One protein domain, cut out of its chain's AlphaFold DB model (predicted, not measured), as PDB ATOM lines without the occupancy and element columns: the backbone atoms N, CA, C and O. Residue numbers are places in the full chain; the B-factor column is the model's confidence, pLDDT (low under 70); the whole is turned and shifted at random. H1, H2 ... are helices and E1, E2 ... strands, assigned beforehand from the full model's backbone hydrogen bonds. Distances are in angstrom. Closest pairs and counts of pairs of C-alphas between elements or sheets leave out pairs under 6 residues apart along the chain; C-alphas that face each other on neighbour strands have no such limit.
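Overview. This is residues 2 to 66 and 108 to 117 of the 135 residues of the protein "Unannotated protein" of freshwater metagenome (UniProt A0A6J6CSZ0). A small four-stranded sheet has helix H2 over one face, along its strands; H1 is side by side with H2 and grazes the sheet near E1, and the short H3 sits near H2. The 75 printed residues run H1, E1, H2, E2, H3, E3, E4; the sheet, in order E1, E2, E3, E4, is mixed, and the class is mixed, helices and strands. The whole is compact and rounded, with a radius of gyration of the C-alphas of 11.6 A and spans of 30 by 28 by 19 A.

Along the chain. H1, residues 2 to 9, begins at C-alpha 2 (295.233, 223.298, 472.726) and is 10.2 A long. E1 is residues 14 to 16, H2 residues 24 to 32 at 12.1 A, E2 residues 40 to 45 at 15.8 A, H3 residues 54 to 57, and E3 residues 60 to 66 at 17.0 A. E4, residues 108 to 111, ends at C-alpha 111 (272.953, 237.102, 473.611).

Arrangement. E1 and E2 are parallel, with N 42 and O 15 2.7 A apart. E2 and E3 are parallel, with N 45 and O 64 at 2.8 A; E3 and E4 are antiparallel, with N 65 and O 108 at 2.7 A. E1, H2, E2 and E2, H3, E3 are strand-helix-strand units, parallel neighbour strands with a helix between, each with a right-handed crossover. H2 is on the sheet, at a height of 9.6 A; its closest C-alphas to E2 are Ile 26 and Leu 41, 6.5 A. H1 and H2 touch at Ile 4 and Val 25, their closest C-alphas, 6.8 A, at a shallow tilt of 31 degrees, the same way. H3 is not on the sheet. In H1 and H2 every O i to N i+4 pair is within hydrogen-bond range; H3 is too short for such a pair.

Size, cuts and confidence. Residues 67 to 107 are not printed; C-alphas 66 and 108 are 6.7 A apart across this cut. Of the links that are printed whole, none is long. Residues 54 to 56 have pLDDT under 70.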
ATOM      1  N   GLU A   2     295.295 224.413 473.682       85.56
ATOM      2  CA  GLU A   2     295.233 223.298 472.726       85.56
ATOM      3  C   GLU A   2     293.827 222.706 472.558       85.56
ATOM      4  O   GLU A   2     293.359 222.580 471.438       85.56
ATOM      5  N   LEU A   3     293.083 222.510 473.654       91.62
ATOM      6  CA  LEU A   3     291.696 222.033 473.581       91.62
ATOM      7  C   LEU A   3     290.754 222.968 472.797       91.62
ATOM      8  O   LEU A   3     289.914 222.507 472.037       91.62
ATOM      9  N   ILE A   4     290.869 224.292 472.965       93.19
ATOM     10  CA  ILE A   4     290.038 225.252 472.214       93.19
ATOM     11  C   ILE A   4     290.391 225.196 470.732       93.19
ATOM     12  O   ILE A   4     289.503 225.229 469.885       93.19
ATOM     13  N   LYS A   5     291.687 225.098 470.434       93.75
ATOM     14  CA  LYS A   5     292.181 224.988 469.069       93.75
ATOM     15  C   LYS A   5     291.653 223.728 468.390       93.75
ATOM     16  O   LYS A   5     291.049 223.846 467.331       93.75
ATOM     17  N   GLU A   6     291.778 222.579 469.042       95.38
ATOM     18  CA  GLU A   6     291.258 221.301 468.556       95.38
ATOM     19  C   GLU A   6     289.745 221.362 468.298       95.38
ATOM     20  O   GLU A   6     289.276 220.960 467.236       95.38
ATOM     21  N   LEU A   7     288.966 221.940 469.223       94.94
ATOM     22  CA  LEU A   7     287.519 222.100 469.043       94.94
ATOM     23  C   LEU A   7     287.184 222.936 467.802       94.94
ATOM     24  O   LEU A   7     286.315 222.544 467.019       94.94
ATOM     25  N   VAL A   8     287.871 224.061 467.591       93.62
ATOM     26  CA  VAL A   8     287.665 224.871 466.384       93.62
ATOM     27  C   VAL A   8     288.116 224.095 465.148       93.62
ATOM     28  O   VAL A   8     287.389 224.058 464.160       93.62
ATOM     29  N   GLU A   9     289.281 223.447 465.170       92.56
ATOM     30  CA  GLU A   9     289.825 222.655 464.058       92.56
ATOM     31  C   GLU A   9     288.863 221.545 463.621       92.56
ATOM     32  O   GLU A   9     288.556 221.479 462.429       92.56
ATOM     33  N   ASN A  10     288.243 220.849 464.575       94.62
ATOM     34  CA  ASN A  10     287.201 219.836 464.368       94.62
ATOM     35  C   ASN A  10     285.864 220.389 463.834       94.62
ATOM     36  O   ASN A  10     284.939 219.625 463.574       94.62
ATOM     37  N   GLY A  11     285.749 221.705 463.642       93.31
ATOM     38  CA  GLY A  11     284.609 222.341 462.981       93.31
ATOM     39  C   GLY A  11     283.500 222.814 463.916       93.31
ATOM     40  O   GLY A  11     282.438 223.187 463.427       93.31
ATOM     41  N   ASN A  12     283.727 222.841 465.234       95.50
ATOM     42  CA  ASN A  12     282.749 223.392 466.171       95.50
ATOM     43  C   ASN A  12     282.636 224.912 465.985       95.50
ATOM     44  O   ASN A  12     283.632 225.636 466.047       95.50
ATOM     45  N   ASP A  13     281.413 225.397 465.784       95.19
ATOM     46  CA  ASP A  13     281.091 226.813 465.584       95.19
ATOM     47  C   ASP A  13     280.660 227.519 466.883       95.19
ATOM     48  O   ASP A  13     280.644 228.750 466.954       95.19
ATOM     49  N   GLN A  14     280.351 226.756 467.932       95.00
ATOM     50  CA  GLN A  14     280.003 227.243 469.263       95.00
ATOM     51  C   GLN A  14     280.802 226.492 470.320       95.00
ATOM     52  O   GLN A  14     280.774 225.266 470.391       95.00
ATOM     53  N   ILE A  15     281.494 227.236 471.179       95.56
ATOM     54  CA  ILE A  15     282.291 226.670 472.267       95.56
ATOM     55  C   ILE A  15     281.846 227.314 473.569       95.56
ATOM     56  O   ILE A  15     281.876 228.535 473.702       95.56
ATOM     57  N   PHE A  16     281.457 226.505 474.552       95.25
ATOM     58  CA  PHE A  16     281.220 226.986 475.909       95.25
ATOM     59  C   PHE A  16     282.465 226.765 476.770       95.25
ATOM     60  O   PHE A  16     283.038 225.677 476.770       95.25
ATOM     61  N   SER A  17     282.888 227.787 477.513       94.31
ATOM     62  CA  SER A  17     284.037 227.690 478.416       94.31
ATOM     63  C   SER A  17     283.803 228.449 479.710       94.31
ATOM     64  O   SER A  17     283.296 229.566 479.709       94.31
ATOM     65  N   THR A  18     284.265 227.868 480.815       94.62
ATOM     66  CA  THR A  18     284.297 228.487 482.146       94.62
ATOM     67  C   THR A  18     285.706 228.918 482.567       94.62
ATOM     68  O   THR A  18     285.908 229.348 483.699       94.62
ATOM     69  N   TRP A  19     286.700 228.826 481.673       93.56
ATOM     70  CA  TRP A  19     288.072 229.243 481.969       93.56
ATOM     71  C   TRP A  19     288.147 230.742 482.265       93.56
ATOM     72  O   TRP A  19     287.920 231.553 481.371       93.56
ATOM     73  N   SER A  20     288.502 231.120 483.489       91.75
ATOM     74  CA  SER A  20     288.516 232.519 483.943       91.75
ATOM     75  C   SER A  20     289.905 233.115 484.154       91.75
ATOM     76  O   SER A  20     290.017 234.308 484.413       91.75
ATOM     77  N   LYS A  21     290.978 232.324 484.019       89.75
ATOM     78  CA  LYS A  21     292.336 232.784 484.361       89.75
ATOM     79  C   LYS A  21     292.933 233.770 483.353       89.75
ATOM     80  O   LYS A  21     293.817 234.534 483.719       89.75
ATOM     81  N   SER A  22     292.510 233.723 482.091       88.94
ATOM     82  CA  SER A  22     293.032 234.601 481.039       88.94
ATOM     83  C   SER A  22     292.109 234.669 479.825       88.94
ATOM     84  O   SER A  22     291.321 233.756 479.575       88.94
ATOM     85  N   ASP A  23     292.275 235.727 479.035       90.00
ATOM     86  CA  ASP A  23     291.593 235.967 477.759       90.00
ATOM     87  C   ASP A  23     292.069 235.045 476.624       90.00
ATOM     88  O   ASP A  23     291.490 235.042 475.537       90.00
ATOM     89  N   LEU A  24     293.079 234.212 476.882       91.00
ATOM     90  CA  LEU A  24     293.639 233.278 475.910       91.00
ATOM     91  C   LEU A  24     292.570 232.403 475.239       91.00
ATOM     92  O   LEU A  24     292.711 232.064 474.068       91.00
ATOM     93  N   VAL A  25     291.481 232.056 475.939       91.38
ATOM     94  CA  VAL A  25     290.394 231.251 475.351       91.38
ATOM     95  C   VAL A  25     289.701 231.993 474.217       91.38
ATOM     96  O   VAL A  25     289.426 231.400 473.177       91.38
ATOM     97  N   ILE A  26     289.453 233.291 474.385       91.56
ATOM     98  CA  ILE A  26     288.752 234.089 473.385       91.56
ATOM     99  C   ILE A  26     289.688 234.590 472.289       91.56
ATOM    100  O   ILE A  26     289.282 234.649 471.130       91.56
ATOM    101  N   SER A  27     290.947 234.888 472.618       91.38
ATOM    102  CA  SER A  27     291.944 235.263 471.615       91.38
ATOM    103  C   SER A  27     292.341 234.076 470.734       91.38
ATOM    104  O   SER A  27     292.508 234.261 469.533       91.38
ATOM    105  N   THR A  28     292.380 232.850 471.274       92.69
ATOM    106  CA  THR A  28     292.578 231.627 470.473       92.69
ATOM    107  C   THR A  28     291.430 231.425 469.481       92.69
ATOM    108  O   THR A  28     291.682 231.220 468.297       92.69
ATOM    109  N   VAL A  29     290.168 231.550 469.921       93.00
ATOM    110  CA  VAL A  29     289.002 231.491 469.011       93.00
ATOM    111  C   VAL A  29     289.097 232.574 467.935       93.00
ATOM    112  O   VAL A  29     288.925 232.293 466.753       93.00
ATOM    113  N   ALA A  30     289.421 233.808 468.330       91.75
ATOM    114  CA  ALA A  30     289.565 234.925 467.403       91.75
ATOM    115  C   ALA A  30     290.659 234.686 466.350       91.75
ATOM    116  O   ALA A  30     290.455 235.017 465.185       91.75
ATOM    117  N   ALA A  31     291.795 234.107 466.746       92.62
ATOM    118  CA  ALA A  31     292.921 233.825 465.859       92.62
ATOM    119  C   ALA A  31     292.621 232.713 464.840       92.62
ATOM    120  O   ALA A  31     293.157 232.734 463.737       92.62
ATOM    121  N   LEU A  32     291.762 231.754 465.198       92.44
ATOM    122  CA  LEU A  32     291.372 230.642 464.324       92.44
ATOM    123  C   LEU A  32     290.192 230.986 463.402       92.44
ATOM    124  O   LEU A  32     289.912 230.255 462.448       92.44
ATOM    125  N   ASN A  33     289.503 232.098 463.665       92.12
ATOM    126  CA  ASN A  33     288.412 232.577 462.831       92.12
ATOM    127  C   ASN A  33     288.919 233.105 461.483       92.12
ATOM    128  O   ASN A  33     289.884 233.858 461.386       92.12
ATOM    129  N   SER A  34     288.198 232.755 460.423       89.44
ATOM    130  CA  SER A  34     288.453 233.192 459.054       89.44
ATOM    131  C   SER A  34     287.145 233.584 458.358       89.44
ATOM    132  O   SER A  34     286.064 233.588 458.955       89.44
ATOM    133  N   LYS A  35     287.215 233.946 457.071       84.69
ATOM    134  CA  LYS A  35     286.015 234.285 456.286       84.69
ATOM    135  C   LYS A  35     285.076 233.087 456.100       84.69
ATOM    136  O   LYS A  35     283.866 233.286 456.098       84.69
ATOM    137  N   SER A  36     285.624 231.881 455.950       86.00
ATOM    138  CA  SER A  36     284.876 230.645 455.679       86.00
ATOM    139  C   SER A  36     284.595 229.806 456.926       86.00
ATOM    140  O   SER A  36     283.709 228.959 456.893       86.00
ATOM    141  N   LYS A  37     285.321 230.035 458.026       87.44
ATOM    142  CA  LYS A  37     285.194 229.277 459.275       87.44
ATOM    143  C   LYS A  37     285.085 230.230 460.454       87.44
ATOM    144  O   LYS A  37     286.013 230.997 460.703       87.44
ATOM    145  N   LYS A  38     283.959 230.188 461.166       92.06
ATOM    146  CA  LYS A  38     283.713 231.025 462.343       92.06
ATOM    147  C   LYS A  38     283.260 230.174 463.518       92.06
ATOM    148  O   LYS A  38     282.301 229.425 463.393       92.06
ATOM    149  N   ALA A  39     283.924 230.366 464.645       94.69
ATOM    150  CA  ALA A  39     283.544 229.875 465.949       94.69
ATOM    151  C   ALA A  39     283.297 231.055 466.895       94.69
ATOM    152  O   ALA A  39     283.969 232.092 466.820       94.69
ATOM    153  N   LEU A  40     282.325 230.900 467.788       95.19
ATOM    154  CA  LEU A  40     282.016 231.863 468.837       95.19
ATOM    155  C   LEU A  40     282.157 231.211 470.210       95.19
ATOM    156  O   LEU A  40     281.806 230.051 470.421       95.19
ATOM    157  N   LEU A  41     282.656 231.995 471.158       95.12
ATOM    158  CA  LEU A  41     282.775 231.601 472.549       95.12
ATOM    159  C   LEU A  41     281.515 232.003 473.324       95.12
ATOM    160  O   LEU A  41     281.000 233.111 473.201       95.12
ATOM    161  N   SER A  42     281.042 231.111 474.177       95.69
ATOM    162  CA  SER A  42     280.037 231.392 475.191       95.69
ATOM    163  C   SER A  42     280.650 231.184 476.565       95.69
ATOM    164  O   SER A  42     281.450 230.268 476.760       95.69
ATOM    165  N   GLY A  43     280.285 232.027 477.523       95.50
ATOM    166  CA  GLY A  43     280.933 232.008 478.828       95.50
ATOM    167  C   GLY A  43     280.082 232.568 479.953       95.50
ATOM    168  O   GLY A  43     278.861 232.680 479.833       95.50
ATOM    169  N   VAL A  44     280.735 232.888 481.062       95.81
ATOM    170  CA  VAL A  44     280.147 233.240 482.346       95.81
ATOM    171  C   VAL A  44     280.721 234.562 482.848       95.81
ATOM    172  O   VAL A  44     281.928 234.701 483.027       95.81
ATOM    173  N   THR A  45     279.856 235.528 483.136       94.00
ATOM    174  CA  THR A  45     280.218 236.791 483.789       94.00
ATOM    175  C   THR A  45     279.628 236.858 485.203       94.00
ATOM    176  O   THR A  45     278.579 236.258 485.446       94.00
ATOM    177  N   PRO A  46     280.273 237.563 486.153       93.19
ATOM    178  CA  PRO A  46     281.531 238.306 486.011       93.19
ATOM    179  C   PRO A  46     282.803 237.445 486.088       93.19
ATOM    180  O   PRO A  46     283.880 237.989 485.867       93.19
ATOM    181  N   ASP A  47     282.692 236.135 486.348       94.19
ATOM    182  CA  ASP A  47     283.833 235.220 486.532       94.19
ATOM    183  C   ASP A  47     284.906 235.352 485.434       94.19
ATOM    184  O   ASP A  47     286.100 235.354 485.722       94.19
ATOM    185  N   GLN A  48     284.498 235.499 484.171       93.88
ATOM    186  CA  GLN A  48     285.390 235.742 483.037       93.88
ATOM    187  C   GLN A  48     285.369 237.228 482.651       93.88
ATOM    188  O   GLN A  48     284.763 237.623 481.653       93.88
ATOM    189  N   PHE A  49     286.042 238.072 483.436       88.94
ATOM    190  CA  PHE A  49     286.059 239.531 483.240       88.94
ATOM    191  C   PHE A  49     286.454 239.961 481.813       88.94
ATOM    192  O   PHE A  49     285.883 240.903 481.260       88.94
ATOM    193  N   PHE A  50     287.369 239.227 481.173       88.88
ATOM    194  CA  PHE A  50     287.806 239.471 479.795       88.88
ATOM    195  C   PHE A  50     286.695 239.301 478.739       88.88
ATOM    196  O   PHE A  50     286.879 239.672 477.584       88.88
ATOM    197  N   LEU A  51     285.521 238.764 479.083       90.81
ATOM    198  CA  LEU A  51     284.379 238.760 478.164       90.81
ATOM    199  C   LEU A  51     283.730 240.148 478.034       90.81
ATOM    200  O   LEU A  51     283.058 240.419 477.038       90.81
ATOM    201  N   ASN A  52     283.959 241.054 478.987       84.81
ATOM    202  CA  ASN A  52     283.371 242.394 478.963       84.81
ATOM    203  C   ASN A  52     284.156 243.402 478.103       84.81
ATOM    204  O   ASN A  52     283.588 244.432 477.724       84.81
ATOM    205  N   ILE A  53     285.418 243.123 477.750       81.38
ATOM    206  CA  ILE A  53     286.215 244.014 476.890       81.38
ATOM    207  C   ILE A  53     285.724 243.969 475.434       81.38
ATOM    208  O   ILE A  53     285.278 242.938 474.928       81.38
ATOM    209  N   SER A  54     285.800 245.103 474.732       69.62
ATOM    210  CA  SER A  54     285.254 245.282 473.375       69.62
ATOM    211  C   SER A  54     285.810 244.284 472.349       69.62
ATOM    212  O   SER A  54     285.061 243.805 471.496       69.62
ATOM    213  N   ALA A  55     287.092 243.922 472.467       67.56
ATOM    214  CA  ALA A  55     287.738 242.902 471.640       67.56
ATOM    215  C   ALA A  55     287.103 241.510 471.822       67.56
ATOM    216  O   ALA A  55     286.968 240.757 470.857       67.56
ATOM    217  N   GLY A  56     286.640 241.201 473.037       68.81
ATOM    218  CA  GLY A  56     285.964 239.949 473.342       68.81
ATOM    219  C   GLY A  56     284.582 239.857 472.696       68.81
ATOM    220  O   GLY A  56     284.212 238.799 472.201       68.81
ATOM    221  N   LYS A  57     283.801 240.940 472.648       80.19
ATOM    222  CA  LYS A  57     282.386 240.864 472.226       80.19
ATOM    223  C   LYS A  57     282.182 240.338 470.799       80.19
ATOM    224  O   LYS A  57     281.172 239.704 470.526       80.19
ATOM    225  N   LYS A  58     283.142 240.569 469.894       86.00
ATOM    226  CA  LYS A  58     283.057 240.151 468.480       86.00
ATOM    227  C   LYS A  58     283.139 238.638 468.271       86.00
ATOM    228  O   LYS A  58     282.638 238.148 467.266       86.00
ATOM    229  N   ASN A  59     283.775 237.922 469.195       91.06
ATOM    230  CA  ASN A  59     283.960 236.472 469.126       91.06
ATOM    231  C   ASN A  59     283.115 235.755 470.181       91.06
ATOM    232  O   ASN A  59     283.446 234.641 470.575       91.06
ATOM    233  N   GLN A  60     282.046 236.401 470.660       93.94
ATOM    234  CA  GLN A  60     281.118 235.814 471.613       93.94
ATOM    235  C   GLN A  60     279.740 235.600 471.010       93.94
ATOM    236  O   GLN A  60     279.274 236.398 470.197       93.94
ATOM    237  N   TYR A  61     279.071 234.549 471.473       94.50
ATOM    238  CA  TYR A  61     277.676 234.294 471.141       94.50
ATOM    239  C   TYR A  61     276.743 234.703 472.281       94.50
ATOM    240  O   TYR A  61     275.962 235.651 472.144       94.50
ATOM    241  N   LEU A  62     276.851 234.030 473.429       94.94
ATOM    242  CA  LEU A  62     276.040 234.305 474.612       94.94
ATOM    243  C   LEU A  62     276.882 234.368 475.881       94.94
ATOM    244  O   LEU A  62     277.978 233.811 475.966       94.94
ATOM    245  N   VAL A  63     276.327 235.020 476.896       94.69
ATOM    246  CA  VAL A  63     276.887 235.053 478.245       94.69
ATOM    247  C   VAL A  63     275.848 234.595 479.256       94.69
ATOM    248  O   VAL A  63     274.698 235.045 479.250       94.69
ATOM    249  N   MET A  64     276.274 233.714 480.154       95.56
ATOM    250  CA  MET A  64     275.581 233.437 481.400       95.56
ATOM    251  C   MET A  64     276.061 234.428 482.454       95.56
ATOM    252  O   MET A  64     277.249 234.538 482.726       95.56
ATOM    253  N   LYS A  65     275.143 235.170 483.051       95.31
ATOM    254  CA  LYS A  65     275.426 236.144 484.099       95.31
ATOM    255  C   LYS A  65     275.082 235.514 485.440       95.31
ATOM    256  O   LYS A  65     273.911 235.224 485.687       95.31
ATOM    257  N   LYS A  66     276.077 235.329 486.300       95.75
ATOM    258  CA  LYS A  66     275.871 235.066 487.725       95.75
ATOM    259  C   LYS A  66     275.567 236.396 488.406       95.75
ATOM    260  O   LYS A  66     276.396 237.304 488.402       95.75
ATOM    261  N   ALA A 108     271.185 234.650 484.843       92.75
ATOM    262  CA  ALA A 108     270.560 235.156 483.625       92.75
ATOM    263  C   ALA A 108     271.352 234.731 482.384       92.75
ATOM    264  O   ALA A 108     272.557 234.522 482.451       92.75
ATOM    265  N   ILE A 109     270.686 234.632 481.237       93.25
ATOM    266  CA  ILE A 109     271.315 234.300 479.951       93.25
ATOM    267  C   ILE A 109     271.006 235.437 478.983       93.25
ATOM    268  O   ILE A 109     269.868 235.899 478.920       93.25
ATOM    269  N   ALA A 110     272.009 235.900 478.242       94.06
ATOM    270  CA  ALA A 110     271.832 236.951 477.247       94.06
ATOM    271  C   ALA A 110     272.694 236.697 476.011       94.06
ATOM    272  O   ALA A 110     273.840 236.262 476.128       94.06
ATOM    273  N   LEU A 111     272.156 237.020 474.833       95.12
ATOM    274  CA  LEU A 111     272.953 237.102 473.611       95.12
ATOM    275  C   LEU A 111     273.838 238.346 473.671       95.12
ATOM    276  O   LEU A 111     273.381 239.423 474.058       95.12
ATOM    277  N   VAL A 112     275.093 238.219 473.246       93.06
ATOM    278  CA  VAL A 112     276.036 239.349 473.242       93.06
ATOM    279  C   VAL A 112     275.629 240.427 472.238       93.06
ATOM    280  O   VAL A 112     275.899 241.605 472.461       93.06
ATOM    281  N   SER A 113     274.898 240.054 471.184       90.94
ATOM    282  CA  SER A 113     274.314 240.994 470.221       90.94
ATOM    283  C   SER A 113     273.252 241.925 470.820       90.94
ATOM    284  O   SER A 113     272.858 242.882 470.161       90.94
ATOM    285  N   GLY A 114     272.753 241.646 472.029       91.44
ATOM    286  CA  GLY A 114     271.627 242.363 472.633       91.44
ATOM    287  C   GLY A 114     270.259 241.956 472.079       91.44
ATOM    288  O   GLY A 114     269.239 242.454 472.546       91.44
ATOM    289  N   ALA A 115     270.215 241.031 471.116       93.88
ATOM    290  CA  ALA A 115     268.964 240.481 470.615       93.88
ATOM    291  C   ALA A 115     268.248 239.638 471.684       93.88
ATOM    292  O   ALA A 115     268.859 239.097 472.611       93.88
ATOM    293  N   SER A 116     266.936 239.485 471.511       94.75
ATOM    294  CA  SER A 116     266.147 238.568 472.334       94.75
ATOM    295  C   SER A 116     266.581 237.120 472.110       94.75
ATOM    296  O   SER A 116     266.904 236.721 470.990       94.75
ATOM    297  N   LEU A 117     266.548 236.313 473.175       94.44
ATOM    298  CA  LEU A 117     266.796 234.874 473.070       94.44
ATOM    299  C   LEU A 117     265.775 234.217 472.124       94.44
ATOM    300  O   LEU A 117     264.625 234.660 472.082       94.44
TER     301      LEU A 117